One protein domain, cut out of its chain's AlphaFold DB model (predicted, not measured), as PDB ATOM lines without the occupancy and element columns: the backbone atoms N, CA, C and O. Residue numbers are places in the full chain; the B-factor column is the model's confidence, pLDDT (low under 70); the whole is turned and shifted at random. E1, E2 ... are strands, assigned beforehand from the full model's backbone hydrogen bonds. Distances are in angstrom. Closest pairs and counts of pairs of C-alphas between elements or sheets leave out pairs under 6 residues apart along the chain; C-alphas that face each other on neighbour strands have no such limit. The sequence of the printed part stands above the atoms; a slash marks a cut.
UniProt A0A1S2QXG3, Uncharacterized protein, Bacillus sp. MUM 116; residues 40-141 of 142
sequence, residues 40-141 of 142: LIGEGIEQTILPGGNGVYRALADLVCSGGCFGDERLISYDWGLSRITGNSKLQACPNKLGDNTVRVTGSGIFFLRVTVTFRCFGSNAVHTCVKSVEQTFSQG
ATOM      1  N   LEU A  40     -15.448  19.755 106.718       85.06
ATOM      2  CA  LEU A  40     -15.675  18.389 106.255       85.06
ATOM      3  C   LEU A  40     -16.588  17.674 107.265       85.06
ATOM      4  O   LEU A  40     -16.390  17.817 108.472       85.06
ATOM      5  N   ILE A  41     -17.613  16.967 106.787       84.00
ATOM      6  CA  ILE A  41     -18.633  16.312 107.621       84.00
ATOM      7  C   ILE A  41     -18.222  14.868 107.923       84.00
ATOM      8  O   ILE A  41     -17.790  14.144 107.024       84.00
ATOM      9  N   GLY A  42     -18.428  14.425 109.167       84.31
ATOM     10  CA  GLY A  42     -18.120  13.058 109.591       84.31
ATOM     11  C   GLY A  42     -16.633  12.755 109.420       84.31
ATOM     12  O   GLY A  42     -15.793  13.558 109.812       84.31
ATOM     13  N   GLU A  43     -16.319  11.632 108.773       83.38
ATOM     14  CA  GLU A  43     -14.938  11.264 108.428       83.38
ATOM     15  C   GLU A  43     -14.361  12.138 107.289       83.38
ATOM     16  O   GLU A  43     -13.160  12.147 107.034       83.38
ATOM     17  N   GLY A  44     -15.202  12.887 106.568       84.94
ATOM     18  CA  GLY A  44     -14.815  13.814 105.500       84.94
ATOM     19  C   GLY A  44     -14.660  13.197 104.105       84.94
ATOM     20  O   GLY A  44     -14.826  13.910 103.116       84.94
ATOM     21  N   ILE A  45     -14.413  11.887 103.998       91.62
ATOM     22  CA  ILE A  45     -14.401  11.129 102.735       91.62
ATOM     23  C   ILE A  45     -15.294   9.896 102.883       91.62
ATOM     24  O   ILE A  45     -15.121   9.108 103.809       91.62
ATOM     25  N   GLU A  46     -16.211   9.714 101.939       92.50
ATOM     26  CA  GLU A  46     -17.059   8.532 101.797       92.50
ATOM     27  C   GLU A  46     -16.580   7.676 100.617       92.50
ATOM     28  O   GLU A  46     -16.206   8.205  99.566       92.50
ATOM     29  N   GLN A  47     -16.603   6.350 100.771       90.50
ATOM     30  CA  GLN A  47     -16.227   5.395  99.727       90.50
ATOM     31  C   GLN A  47     -17.455   4.644  99.205       90.50
ATOM     32  O   GLN A  47     -18.215   4.053  99.965       90.50
ATOM     33  N   THR A  48     -17.580   4.567  97.882       87.19
ATOM     34  CA  THR A  48     -18.459   3.630  97.178       87.19
ATOM     35  C   THR A  48     -17.606   2.636  96.392       87.19
ATOM     36  O   THR A  48     -16.914   3.009  95.440       87.19
ATOM     37  N   ILE A  49     -17.644   1.360  96.781       78.75
ATOM     38  CA  ILE A  49     -16.935   0.285  96.074       78.75
ATOM     39  C   ILE A  49     -17.753  -0.124  94.848       78.75
ATOM     40  O   ILE A  49     -18.923  -0.484  94.954       78.75
ATOM     41  N   LEU A  50     -17.127  -0.079  93.673       76.81
ATOM     42  CA  LEU A  50     -17.715  -0.522  92.415       76.81
ATOM     43  C   LEU A  50     -17.376  -1.994  92.128       76.81
ATOM     44  O   LEU A  50     -16.297  -2.471  92.506       76.81
ATOM     45  N   PRO A  51     -18.236  -2.704  91.370       65.81
ATOM     46  CA  PRO A  51     -17.909  -4.020  90.833       65.81
ATOM     47  C   PRO A  51     -16.564  -4.003  90.085       65.81
ATOM     48  O   PRO A  51     -16.290  -3.095  89.296       65.81
ATOM     49  N   GLY A  52     -15.714  -5.002  90.340       66.50
ATOM     50  CA  GLY A  52     -14.384  -5.111  89.724       66.50
ATOM     51  C   GLY A  52     -13.250  -4.400  90.475       66.50
ATOM     52  O   GLY A  52     -12.203  -4.154  89.883       66.50
ATOM     53  N   GLY A  53     -13.443  -4.059  91.753       69.00
ATOM     54  CA  GLY A  53     -12.360  -3.597  92.629       69.00
ATOM     55  C   GLY A  53     -11.918  -2.155  92.391       69.00
ATOM     56  O   GLY A  53     -10.799  -1.809  92.740       69.00
ATOM     57  N   ASN A  54     -12.773  -1.316  91.799       80.69
ATOM     58  CA  ASN A  54     -12.549   0.130  91.704       80.69
ATOM     59  C   ASN A  54     -13.359   0.859  92.780       80.69
ATOM     60  O   ASN A  54     -14.432   0.394  93.153       80.69
ATOM     61  N   GLY A  55     -12.900   2.025  93.224       88.81
ATOM     62  CA  GLY A  55     -13.589   2.836  94.227       88.81
ATOM     63  C   GLY A  55     -13.902   4.231  93.703       88.81
ATOM     64  O   GLY A  55     -13.067   4.859  93.048       88.81
ATOM     65  N   VAL A  56     -15.109   4.718  93.981       91.69
ATOM     66  CA  VAL A  56     -15.458   6.137  93.862       91.69
ATOM     67  C   VAL A  56     -15.458   6.721  95.262       91.69
ATOM     68  O   VAL A  56     -16.099   6.183  96.158       91.69
ATOM     69  N   TYR A  57     -14.725   7.808  95.440       92.31
ATOM     70  CA  TYR A  57     -14.566   8.497  96.710       92.31
ATOM     71  C   TYR A  57     -15.196   9.868  96.601       92.31
ATOM     72  O   TYR A  57     -15.014  10.543  95.587       92.31
ATOM     73  N   ARG A  58     -15.933  10.271  97.628       92.94
ATOM     74  CA  ARG A  58     -16.636  11.548  97.678       92.94
ATOM     75  C   ARG A  58     -16.217  12.322  98.916       92.94
ATOM     76  O   ARG A  58     -16.276  11.791 100.017       92.94
ATOM     77  N   ALA A  59     -15.825  13.579  98.744       92.50
ATOM     78  CA  ALA A  59     -15.596  14.486  99.858       92.50
ATOM     79  C   ALA A  59     -16.937  15.011 100.383       92.50
ATOM     80  O   ALA A  59     -17.739  15.572  99.626       92.50
ATOM     81  N   LEU A  60     -17.167  14.843 101.681       90.31
ATOM     82  CA  LEU A  60     -18.341  15.359 102.376       90.31
ATOM     83  C   LEU A  60     -18.000  16.743 102.919       90.31
ATOM     84  O   LEU A  60     -17.393  16.865 103.978       90.31
ATOM     85  N   ALA A  61     -18.343  17.779 102.164       87.88
ATOM     86  CA  ALA A  61     -18.046  19.166 102.496       87.88
ATOM     87  C   ALA A  61     -19.341  19.938 102.766       87.88
ATOM     88  O   ALA A  61     -20.314  19.769 102.039       87.88
ATOM     89  N   ASP A  62     -19.319  20.779 103.794       87.06
ATOM     90  CA  ASP A  62     -20.412  21.651 104.224       87.06
ATOM     91  C   ASP A  62     -19.940  23.100 104.103       87.06
ATOM     92  O   ASP A  62     -19.013  23.512 104.812       87.06
ATOM     93  N   LEU A  63     -20.519  23.849 103.165       85.75
ATOM     94  CA  LEU A  63     -20.222  25.266 102.983       85.75
ATOM     95  C   LEU A  63     -21.172  26.087 103.846       85.75
ATOM     96  O   LEU A  63     -22.372  26.152 103.590       85.75
ATOM     97  N   VAL A  64     -20.606  26.776 104.829       86.19
ATOM     98  CA  VAL A  64     -21.338  27.688 105.706       86.19
ATOM     99  C   VAL A  64     -20.733  29.074 105.560       86.19
ATOM    100  O   VAL A  64     -19.547  29.263 105.841       86.19
ATOM    101  N   CYS A  65     -21.560  30.022 105.116       83.25
ATOM    102  CA  CYS A  65     -21.224  31.440 105.054       83.25
ATOM    103  C   CYS A  65     -22.010  32.213 106.119       83.25
ATOM    104  O   CYS A  65     -23.232  32.087 106.208       83.25
ATOM    105  N   SER A  66     -21.315  33.022 106.912       79.62
ATOM    106  CA  SER A  66     -21.886  33.887 107.947       79.62
ATOM    107  C   SER A  66     -21.728  35.374 107.597       79.62
ATOM    108  O   SER A  66     -21.121  35.728 106.586       79.62
ATOM    109  N   GLY A  67     -22.323  36.260 108.405       72.44
ATOM    110  CA  GLY A  67     -22.100  37.709 108.299       72.44
ATOM    111  C   GLY A  67     -22.532  38.331 106.967       72.44
ATOM    112  O   GLY A  67     -21.794  39.127 106.404       72.44
ATOM    113  N   GLY A  68     -23.683  37.927 106.415       71.31
ATOM    114  CA  GLY A  68     -24.215  38.482 105.157       71.31
ATOM    115  C   GLY A  68     -23.496  38.014 103.888       71.31
ATOM    116  O   GLY A  68     -23.912  38.366 102.786       71.31
ATOM    117  N   CYS A  69     -22.459  37.188 104.019       79.25
ATOM    118  CA  CYS A  69     -21.789  36.588 102.877       79.25
ATOM    119  C   CYS A  69     -22.552  35.385 102.336       79.25
ATOM    120  O   CYS A  69     -23.265  34.686 103.055       79.25
ATOM    121  N   PHE A  70     -22.345  35.119 101.054       81.69
ATOM    122  CA  PHE A  70     -22.939  33.988 100.359       81.69
ATOM    123  C   PHE A  70     -21.855  33.111  99.743       81.69
ATOM    124  O   PHE A  70     -20.734  33.551  99.501       81.69
ATOM    125  N   GLY A  71     -22.187  31.859  99.473       83.81
ATOM    126  CA  GLY A  71     -21.289  30.904  98.846       83.81
ATOM    127  C   GLY A  71     -22.047  30.050  97.842       83.81
ATOM    128  O   GLY A  71     -23.273  29.974  97.880       83.81
ATOM    129  N   ASP A  72     -21.306  29.425  96.935       83.88
ATOM    130  CA  ASP A  72     -21.840  28.474  95.963       83.88
ATOM    131  C   ASP A  72     -20.981  27.211  96.017       83.88
ATOM    132  O   ASP A  72     -19.757  27.275  95.870       83.88
ATOM    133  N   GLU A  73     -21.617  26.056  96.218       79.31
ATOM    134  CA  GLU A  73     -20.942  24.757  96.246       79.31
ATOM    135  C   GLU A  73     -20.164  24.479  94.954       79.31
ATOM    136  O   GLU A  73     -19.112  23.840  94.971       79.31
ATOM    137  N   ARG A  74     -20.622  25.036  93.827       82.50
ATOM    138  CA  ARG A  74     -19.947  24.930  92.527       82.50
ATOM    139  C   ARG A  74     -18.594  25.627  92.498       82.50
ATOM    140  O   ARG A  74     -17.815  25.372  91.589       82.50
ATOM    141  N   LEU A  75     -18.323  26.513  93.454       82.38
ATOM    142  CA  LEU A  75     -17.065  27.246  93.583       82.38
ATOM    143  C   LEU A  75     -16.129  26.631  94.629       82.38
ATOM    144  O   LEU A  75     -15.017  27.137  94.816       82.38
ATOM    145  N   ILE A  76     -16.545  25.542  95.284       85.94
ATOM    146  CA  ILE A  76     -15.683  24.775  96.180       85.94
ATOM    147  C   ILE A  76     -14.651  24.032  95.339       85.94
ATOM    148  O   ILE A  76     -14.991  23.318  94.391       85.94
ATOM    149  N   SER A  77     -13.378  24.193  95.688       90.81
ATOM    150  CA  SER A  77     -12.297  23.442  95.054       90.81
ATOM    151  C   SER A  77     -11.907  22.241  95.904       90.81
ATOM    152  O   SER A  77     -11.752  22.366  97.117       90.81
ATOM    153  N   TYR A  78     -11.732  21.099  95.250       90.38
ATOM    154  CA  TYR A  78     -11.289  19.842  95.834       90.38
ATOM    155  C   TYR A  78      -9.957  19.456  95.193       90.38
ATOM    156  O   TYR A  78      -9.892  19.293  93.976       90.38
ATOM    157  N   ASP A  79      -8.917  19.303  96.006       93.31
ATOM    158  CA  ASP A  79      -7.611  18.790  95.594       93.31
ATOM    159  C   ASP A  79      -7.372  17.423  96.240       93.31
ATOM    160  O   ASP A  79      -7.270  17.303  97.466       93.31
ATOM    161  N   TRP A  80      -7.340  16.383  95.409       94.06
ATOM    162  CA  TRP A  80      -7.210  14.989  95.820       94.06
ATOM    163  C   TRP A  80      -5.763  14.494  95.741       94.06
ATOM    164  O   TRP A  80      -5.150  14.447  94.679       94.06
ATOM    165  N   GLY A  81      -5.237  13.992  96.854       93.81
ATOM    166  CA  GLY A  81      -3.940  13.323  96.922       93.81
ATOM    167  C   GLY A  81      -4.094  11.833  97.199       93.81
ATOM    168  O   GLY A  81      -4.895  11.441  98.041       93.81
ATOM    169  N   LEU A  82      -3.300  10.990  96.535       95.06
ATOM    170  CA  LEU A  82      -3.226   9.558  96.838       95.06
ATOM    171  C   LEU A  82      -1.779   9.144  97.094       95.06
ATOM    172  O   LEU A  82      -0.920   9.328  96.233       95.06
ATOM    173  N   SER A  83      -1.547   8.509  98.243       94.12
ATOM    174  CA  SER A  83      -0.264   7.900  98.603       94.12
ATOM    175  C   SER A  83      -0.452   6.406  98.832       94.12
ATOM    176  O   SER A  83      -1.195   5.987  99.716       94.12
ATOM    177  N   ARG A  84       0.208   5.577  98.022       93.50
ATOM    178  CA  ARG A  84       0.117   4.115  98.136       93.50
ATOM    179  C   ARG A  84       0.880   3.618  99.362       93.50
ATOM    180  O   ARG A  84       2.020   4.024  99.563       93.50
ATOM    181  N   ILE A  85       0.280   2.691 100.108       93.38
ATOM    182  CA  ILE A  85       0.969   1.882 101.124       93.38
ATOM    183  C   ILE A  85       1.366   0.540 100.499       93.38
ATOM    184  O   ILE A  85       2.524   0.138 100.563       93.38
ATOM    185  N   THR A  86       0.417  -0.129  99.839       92.75
ATOM    186  CA  THR A  86       0.629  -1.389  99.114       92.75
ATOM    187  C   THR A  86      -0.102  -1.386  97.769       92.75
ATOM    188  O   THR A  86      -0.977  -0.555  97.518       92.75
ATOM    189  N   GLY A  87       0.252  -2.328  96.890       89.69
ATOM    190  CA  GLY A  87      -0.414  -2.515  95.601       89.69
ATOM    191  C   GLY A  87      -0.151  -1.392  94.591       89.69
ATOM    192  O   GLY A  87       0.935  -0.811  94.554       89.69
ATOM    193  N   ASN A  88      -1.123  -1.122  93.716       91.06
ATOM    194  CA  ASN A  88      -0.964  -0.251  92.545       91.06
ATOM    195  C   ASN A  88      -2.062   0.818  92.388       91.06
ATOM    196  O   ASN A  88      -2.240   1.355  91.290       91.06
ATOM    197  N   SER A  89      -2.755   1.163  93.478       91.69
ATOM    198  CA  SER A  89      -3.809   2.180  93.488       91.69
ATOM    199  C   SER A  89      -3.371   3.525  92.889       91.69
ATOM    200  O   SER A  89      -2.257   4.012  93.122       91.69
ATOM    201  N   LYS A  90      -4.251   4.140  92.094       92.00
ATOM    202  CA  LYS A  90      -4.023   5.441  91.447       92.00
ATOM    203  C   LYS A  90      -5.325   6.182  91.147       92.00
ATOM    204  O   LYS A  90      -6.343   5.558  90.843       92.00
ATOM    205  N   LEU A  91      -5.262   7.513  91.160       91.50
ATOM    206  CA  LEU A  91      -6.358   8.379  90.720       91.50
ATOM    207  C   LEU A  91      -6.517   8.285  89.196       91.50
ATOM    208  O   LEU A  91      -5.532   8.298  88.459       91.50
ATOM    209  N   GLN A  92      -7.757   8.157  88.721       86.56
ATOM    210  CA  GLN A  92      -8.052   7.976  87.295       86.56
ATOM    211  C   GLN A  92      -8.054   9.295  86.500       86.56
ATOM    212  O   GLN A  92      -7.925   9.267  85.279       86.56
ATOM    213  N   ALA A  93      -8.224  10.439  87.163       78.56
ATOM    214  CA  ALA A  93      -8.430  11.736  86.519       78.56
ATOM    215  C   ALA A  93      -7.738  12.870  87.288       78.56
ATOM    216  O   ALA A  93      -7.096  12.626  88.312       78.56
ATOM    217  N   CYS A  94      -7.893  14.101  86.787       78.94
ATOM    218  CA  CYS A  94      -7.383  15.308  87.429       78.94
ATOM    219  C   CYS A  94      -7.768  15.342  88.920       78.94
ATOM    220  O   CYS A  94      -8.959  15.259  89.234       78.94
ATOM    221  N   PRO A  95      -6.780  15.470  89.825       76.19
ATOM    222  CA  PRO A  95      -7.024  15.526  91.262       76.19
ATOM    223  C   PRO A  95      -7.644  16.854  91.697       76.19
ATOM    224  O   PRO A  95      -8.341  16.899  92.699       76.19
ATOM    225  N   ASN A  96      -7.413  17.913  90.922       85.06
ATOM    226  CA  ASN A  96      -7.935  19.247  91.169       85.06
ATOM    227  C   ASN A  96      -9.250  19.441  90.431       85.06
ATOM    228  O   ASN A  96      -9.293  19.388  89.198       85.06
ATOM    229  N   LYS A  97     -10.314  19.675  91.191       80.69
ATOM    230  CA  LYS A  97     -11.667  19.830  90.673       80.69
ATOM    231  C   LYS A  97     -12.370  21.012  91.324       80.69
ATOM    232  O   LYS A  97     -12.063  21.395  92.450       80.69
ATOM    233  N   LEU A  98     -13.310  21.598  90.591       82.81
ATOM    234  CA  LEU A  98     -14.156  22.696  91.048       82.81
ATOM    235  C   LEU A  98     -15.612  22.227  90.985       82.81
ATOM    236  O   LEU A  98     -16.050  21.762  89.934       82.81
ATOM    237  N   GLY A  99     -16.320  22.259  92.113       80.25
ATOM    238  CA  GLY A  99     -17.701  21.781  92.247       80.25
ATOM    239  C   GLY A  99     -17.895  20.260  92.152       80.25
ATOM    240  O   GLY A  99     -18.947  19.759  92.536       80.25
ATOM    241  N   ASP A 100     -16.901  19.506  91.673       86.81
ATOM    242  CA  ASP A 100     -16.917  18.041  91.654       86.81
ATOM    243  C   ASP A 100     -16.126  17.490  92.846       86.81
ATOM    244  O   ASP A 100     -14.892  17.475  92.868       86.81
ATOM    245  N   ASN A 101     -16.877  17.025  93.840       89.12
ATOM    246  CA  ASN A 101     -16.383  16.452  95.084       89.12
ATOM    247  C   ASN A 101     -16.055  14.961  94.976       89.12
ATOM    248  O   ASN A 101     -15.930  14.308  96.010       89.12
ATOM    249  N   THR A 102     -15.949  14.398  93.771       90.62
ATOM    250  CA  THR A 102     -15.699  12.968  93.582       90.62
ATOM    251  C   THR A 102     -14.356  12.689  92.925       90.62
ATOM    252  O   THR A 102     -13.886  13.426  92.056       90.62
ATOM    253  N   VAL A 103     -13.738  11.564  93.275       92.38
ATOM    254  CA  VAL A 103     -12.593  11.024  92.544       92.38
ATOM    255  C   VAL A 103     -12.711   9.515  92.400       92.38
ATOM    256  O   VAL A 103     -13.257   8.825  93.258       92.38
ATOM    257  N   ARG A 104     -12.198   8.984  91.291       92.00
ATOM    258  CA  ARG A 104     -12.149   7.543  91.054       92.00
ATOM    259  C   ARG A 104     -10.737   7.031  91.268       92.00
ATOM    260  O   ARG A 104      -9.795   7.546  90.662       92.00
ATOM    261  N   VAL A 105     -10.611   5.996  92.092       91.56
ATOM    262  CA  VAL A 105      -9.368   5.256  92.303       91.56
ATOM    263  C   VAL A 105      -9.478   3.902  91.616       91.56
ATOM    264  O   VAL A 105     -10.445   3.158  91.785       91.56
ATOM    265  N   THR A 106      -8.456   3.587  90.835       91.00
ATOM    266  CA  THR A 106      -8.294   2.306  90.139       91.00
ATOM    267  C   THR A 106      -7.088   1.567  90.695       91.00
ATOM    268  O   THR A 106      -6.199   2.206  91.256       91.00
ATOM    269  N   GLY A 107      -7.032   0.251  90.502       88.62
ATOM    270  CA  GLY A 107      -5.990  -0.606  91.073       88.62
ATOM    271  C   GLY A 107      -6.424  -1.239  92.392       88.62
ATOM    272  O   GLY A 107      -7.573  -1.092  92.804       88.62
ATOM    273  N   SER A 108      -5.514  -1.962  93.033       90.50
ATOM    274  CA  SER A 108      -5.753  -2.642  94.307       90.50
ATOM    275  C   SER A 108      -4.664  -2.327  95.328       90.50
ATOM    276  O   SER A 108      -3.590  -1.830  94.978       90.50
ATOM    277  N   GLY A 109      -4.946  -2.636  96.592       91.50
ATOM    278  CA  GLY A 109      -4.043  -2.460  97.722       91.50
ATOM    279  C   GLY A 109      -4.562  -1.465  98.755       91.50
ATOM    280  O   GLY A 109      -5.726  -1.059  98.738       91.50
ATOM    281  N   ILE A 110      -3.669  -1.087  99.667       93.69
ATOM    282  CA  ILE A 110      -3.937  -0.153 100.761       93.69
ATOM    283  C   ILE A 110      -3.304   1.196 100.417       93.69
ATOM    284  O   ILE A 110      -2.162   1.257  99.952       93.69
ATOM    285  N   PHE A 111      -4.021   2.290 100.643       94.62
ATOM    286  CA  PHE A 111      -3.536   3.637 100.345       94.62
ATOM    287  C   PHE A 111      -4.136   4.686 101.276       94.62
ATOM    288  O   PHE A 111      -5.236   4.513 101.796       94.62
ATOM    289  N   PHE A 112      -3.419   5.794 101.435       95.69
ATOM    290  CA  PHE A 112      -3.958   7.027 101.988       95.69
ATOM    291  C   PHE A 112      -4.601   7.844 100.873       95.69
ATOM    292  O   PHE A 112      -3.991   8.065  99.821       95.69
ATOM    293  N   LEU A 113      -5.818   8.308 101.119       95.69
ATOM    294  CA  LEU A 113      -6.510   9.272 100.285       95.69
ATOM    295  C   LEU A 113      -6.696  10.555 101.087       95.69
ATOM    296  O   LEU A 113      -7.322  10.557 102.148       95.69
ATOM    297  N   ARG A 114      -6.136  11.640 100.567       95.44
ATOM    298  CA  ARG A 114      -6.240  12.984 101.117       95.44
ATOM    299  C   ARG A 114      -7.145  13.816 100.229       95.44
ATOM    300  O   ARG A 114      -7.041  13.739  99.006       95.44
ATOM    301  N   VAL A 115      -7.965  14.661 100.836       93.88
ATOM    302  CA  VAL A 115      -8.630  15.753 100.126       93.88
ATOM    303  C   VAL A 115      -8.392  17.061 100.858       93.88
ATOM    304  O   VAL A 115      -8.536  17.133 102.078       93.88
ATOM    305  N   THR A 116      -8.027  18.089 100.103       92.94
ATOM    306  CA  THR A 116      -7.994  19.476 100.563       92.94
ATOM    307  C   THR A 116      -9.145  20.218  99.905       92.94
ATOM    308  O   THR A 116      -9.249  20.259  98.682       92.94
ATOM    309  N   VAL A 117     -10.027  20.786 100.718       90.00
ATOM    310  CA  VAL A 117     -11.223  21.501 100.286       90.00
ATOM    311  C   VAL A 117     -11.051  22.981 100.562       90.00
ATOM    312  O   VAL A 117     -10.791  23.388 101.695       90.00
ATOM    313  N   THR A 118     -11.210  23.781  99.516       90.81
ATOM    314  CA  THR A 118     -11.161  25.239  99.584       90.81
ATOM    315  C   THR A 118     -12.569  25.798  99.421       90.81
ATOM    316  O   THR A 118     -13.138  25.758  98.330       90.81
ATOM    317  N   PHE A 119     -13.112  26.331 100.509       86.56
ATOM    318  CA  PHE A 119     -14.393  27.026 100.572       86.56
ATOM    319  C   PHE A 119     -14.206  28.507 100.262       86.56
ATOM    320  O   PHE A 119     -13.214  29.109 100.683       86.56
ATOM    321  N   ARG A 120     -15.172  29.101  99.558       86.56
ATOM    322  CA  ARG A 120     -15.187  30.534  99.252       86.56
ATOM    323  C   ARG A 120     -16.539  31.133  99.607       86.56
ATOM    324  O   ARG A 120     -17.558  30.688  99.086       86.56
ATOM    325  N   CYS A 121     -16.515  32.156 100.452       83.69
ATOM    326  CA  CYS A 121     -17.663  33.017 100.709       83.69
ATOM    327  C   CYS A 121     -17.384  34.409 100.136       83.69
ATOM    328  O   CYS A 121     -16.282  34.942 100.271       83.69
ATOM    329  N   PHE A 122     -18.389  34.983  99.494       83.19
ATOM    330  CA  PHE A 122     -18.352  36.266  98.818       83.19
ATOM    331  C   PHE A 122     -19.179  37.261  99.628       83.19
ATOM    332  O   PHE A 122     -20.357  37.025  99.904       83.19
ATOM    333  N   GLY A 123     -18.540  38.357 100.018       76.12
ATOM    334  CA  GLY A 123     -19.196  39.553 100.534       76.12
ATOM    335  C   GLY A 123     -19.262  40.635  99.463       76.12
ATOM    336  O   GLY A 123     -18.769  40.460  98.348       76.12
ATOM    337  N   SER A 124     -19.829  41.787  99.812       71.69
ATOM    338  CA  SER A 124     -19.959  42.938  98.908       71.69
ATOM    339  C   SER A 124     -18.625  43.414  98.319       71.69
ATOM    340  O   SER A 124     -18.593  43.813  97.160       71.69
ATOM    341  N   ASN A 125     -17.523  43.323  99.076       67.88
ATOM    342  CA  ASN A 125     -16.205  43.828  98.665       67.88
ATOM    343  C   ASN A 125     -15.039  42.847  98.896       67.88
ATOM    344  O   ASN A 125     -13.883  43.218  98.696       67.88
ATOM    345  N   ALA A 126     -15.303  41.615  99.343       73.56
ATOM    346  CA  ALA A 126     -14.254  40.677  99.739       73.56
ATOM    347  C   ALA A 126     -14.608  39.221  99.412       73.56
ATOM    348  O   ALA A 126     -15.775  38.826  99.418       73.56
ATOM    349  N   VAL A 127     -13.573  38.415  99.164       80.69
ATOM    350  CA  VAL A 127     -13.673  36.955  99.057       80.69
ATOM    351  C   VAL A 127     -12.933  36.343 100.236       80.69
ATOM    352  O   VAL A 127     -11.721  36.508 100.369       80.69
ATOM    353  N   HIS A 128     -13.655  35.608 101.074       81.06
ATOM    354  CA  HIS A 128     -13.096  34.878 102.205       81.06
ATOM    355  C   HIS A 128     -12.851  33.431 101.798       81.06
ATOM    356  O   HIS A 128     -13.738  32.780 101.246       81.06
ATOM    357  N   THR A 129     -11.641  32.939 102.060       84.12
ATOM    358  CA  THR A 129     -11.223  31.588 101.683       84.12
ATOM    359  C   THR A 129     -10.877  30.770 102.920       84.12
ATOM    360  O   THR A 129     -10.034  31.169 103.724       84.12
ATOM    361  N   CYS A 130     -11.489  29.596 103.044       84.19
ATOM    362  CA  CYS A 130     -11.234  28.658 104.132       84.19
ATOM    363  C   CYS A 130     -10.768  27.327 103.555       84.19
ATOM    364  O   CYS A 130     -11.330  26.843 102.578       84.19
ATOM    365  N   VAL A 131      -9.729  26.745 104.149       89.06
ATOM    366  CA  VAL A 131      -9.082  25.534 103.643       89.06
ATOM    367  C   VAL A 131      -9.112  24.465 104.722       89.06
ATOM    368  O   VAL A 131      -8.526  24.635 105.794       89.06
ATOM    369  N   LYS A 132      -9.782  23.351 104.432       89.38
ATOM    370  CA  LYS A 132      -9.872  22.182 105.314       89.38
ATOM    371  C   LYS A 132      -9.286  20.972 104.608       89.38
ATOM    372  O   LYS A 132      -9.486  20.808 103.411       89.38
ATOM    373  N   SER A 133      -8.591  20.109 105.336       92.19
ATOM    374  CA  SER A 133      -8.037  18.878 104.777       92.19
ATOM    375  C   SER A 133      -8.322  17.689 105.673       92.19
ATOM    376  O   SER A 133      -8.281  17.821 106.895       92.19
ATOM    377  N   VAL A 134      -8.519  16.526 105.066       93.75
ATOM    378  CA  VAL A 134      -8.556  15.243 105.769       93.75
ATOM    379  C   VAL A 134      -7.766  14.209 104.981       93.75
ATOM    380  O   VAL A 134      -7.660  14.298 103.757       93.75
ATOM    381  N   GLU A 135      -7.208  13.234 105.685       94.56
ATOM    382  CA  GLU A 135      -6.529  12.079 105.114       94.56
ATOM    383  C   GLU A 135      -7.055  10.816 105.792       94.56
ATOM    384  O   GLU A 135      -7.164  10.767 107.016       94.56
ATOM    385  N   GLN A 136      -7.402   9.812 104.992       93.81
ATOM    386  CA  GLN A 136      -7.930   8.539 105.470       93.81
ATOM    387  C   GLN A 136      -7.271   7.361 104.756       93.81
ATOM    388  O   GLN A 136      -6.841   7.474 103.607       93.81
ATOM    389  N   THR A 137      -7.234   6.214 105.427       94.62
ATOM    390  CA  THR A 137      -6.712   4.960 104.874       94.62
ATOM    391  C   THR A 137      -7.838   4.125 104.287       94.62
ATOM    392  O   THR A 137      -8.822   3.847 104.968       94.62
ATOM    393  N   PHE A 138      -7.654   3.640 103.063       92.69
ATOM    394  CA  PHE A 138      -8.594   2.744 102.398       92.69
ATOM    395  C   PHE A 138      -7.923   1.456 101.934       92.69
ATOM    396  O   PHE A 138      -6.734   1.427 101.609       92.69
ATOM    397  N   SER A 139      -8.724   0.392 101.879       90.94
ATOM    398  CA  SER A 139      -8.381  -0.904 101.299       90.94
ATOM    399  C   SER A 139      -9.282  -1.164 100.091       90.94
ATOM    400  O   SER A 139     -10.495  -0.956 100.166       90.94
ATOM    401  N   GLN A 140      -8.700  -1.586  98.966       85.94
ATOM    402  CA  GLN A 140      -9.432  -1.833  97.726       85.94
ATOM    403  C   GLN A 140      -8.936  -3.103  97.030       85.94
ATOM    404  O   GLN A 140      -7.743  -3.245  96.765       85.94
ATOM    405  N   GLY A 141      -9.865  -3.999  96.680       76.38
ATOM    406  CA  GLY A 141      -9.576  -5.182  95.860       76.38
ATOM    407  C   GLY A 141      -8.576  -6.157  96.485       76.38
ATOM    408  O   GLY A 141      -7.786  -6.745  95.746       76.38
TER     409      GLY A 141
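This is residues 40 to 141 of the 142 residues of an uncharacterized protein of Bacillus sp. MUM 116 (UniProt A0A1S2QXG3). Two twisted sheets lie face to face as a slender sandwich, with the strands running mostly along its length and those of one sheet at 36 degrees to those of the other. The long hairpin of E6 and E7 runs along most of the rod, and the turn of the hairpin E1 and E2 lies at the opposite end from the turn of E6 and E7. The printed part has 102 residues, with seven named strands in the order E1 to E7 and no named helix, and its class is all strand. The sheets run E4, E3, E6, E7 and E1, E2, E5, both antiparallel. The whole is only just compact, close to loose, with a radius of gyration of the C-alphas of 15.1 A and spans of 49 by 20 by 19 A.

E1, residues 40 to 50, bends by 66 degrees at residue 43 and forms an antiparallel hairpin with E2, residues 54 to 62; N 46 and O 58 are within hydrogen-bond range at 2.8 A. E3, residues 77 to 84, and E4, residues 96 to 98, form a hairpin in the other sheet, with N 97 and O 78 at 2.8 A. E5, residues 102 to 106, is the antiparallel neighbour of E2, with N 57 and O 103 at 2.8 A. E6, residues 109 to 122, is antiparallel to E3, with N 81 and O 114 at 2.8 A. E7, residues 127 to 140, bends by 58 degrees at residue 137 and makes a hairpin with E6, with N 117 and O 132 at 2.7 A. Between the sheets, the closest C-alphas of E1 and E7 are those of Gly 44 and Val 134, 6.4 A apart, and those of E2 and E6 are Ala 59 and Val 115, 7.1 A apart. E5 and E7 are apart.

E1 begins at C-alpha 40, (-15.675, 18.389, 106.255), and is 23.5 A long. E2 measures 26.1 A and E3 23.2 A. E6 is 41.3 A long, from C-alpha 109 at (-4.043, -2.460, 97.722). E7 is 39.0 A long and ends at C-alpha 140, (-9.432, -1.833, 97.726).

The C-alphas of Gly 52 and Asn 125, the two farthest apart, are 49.8 A from each other. The printed part has no cut. The links E2 to E3, 14 residues, and E3 to E4, 11 residues, are long; in the first, residues 70 to 71 pair with residues 121 to 122 of E6. Mean pLDDT of the printed part is 86.4, and residues 51 to 53 and residue 125 are under 70.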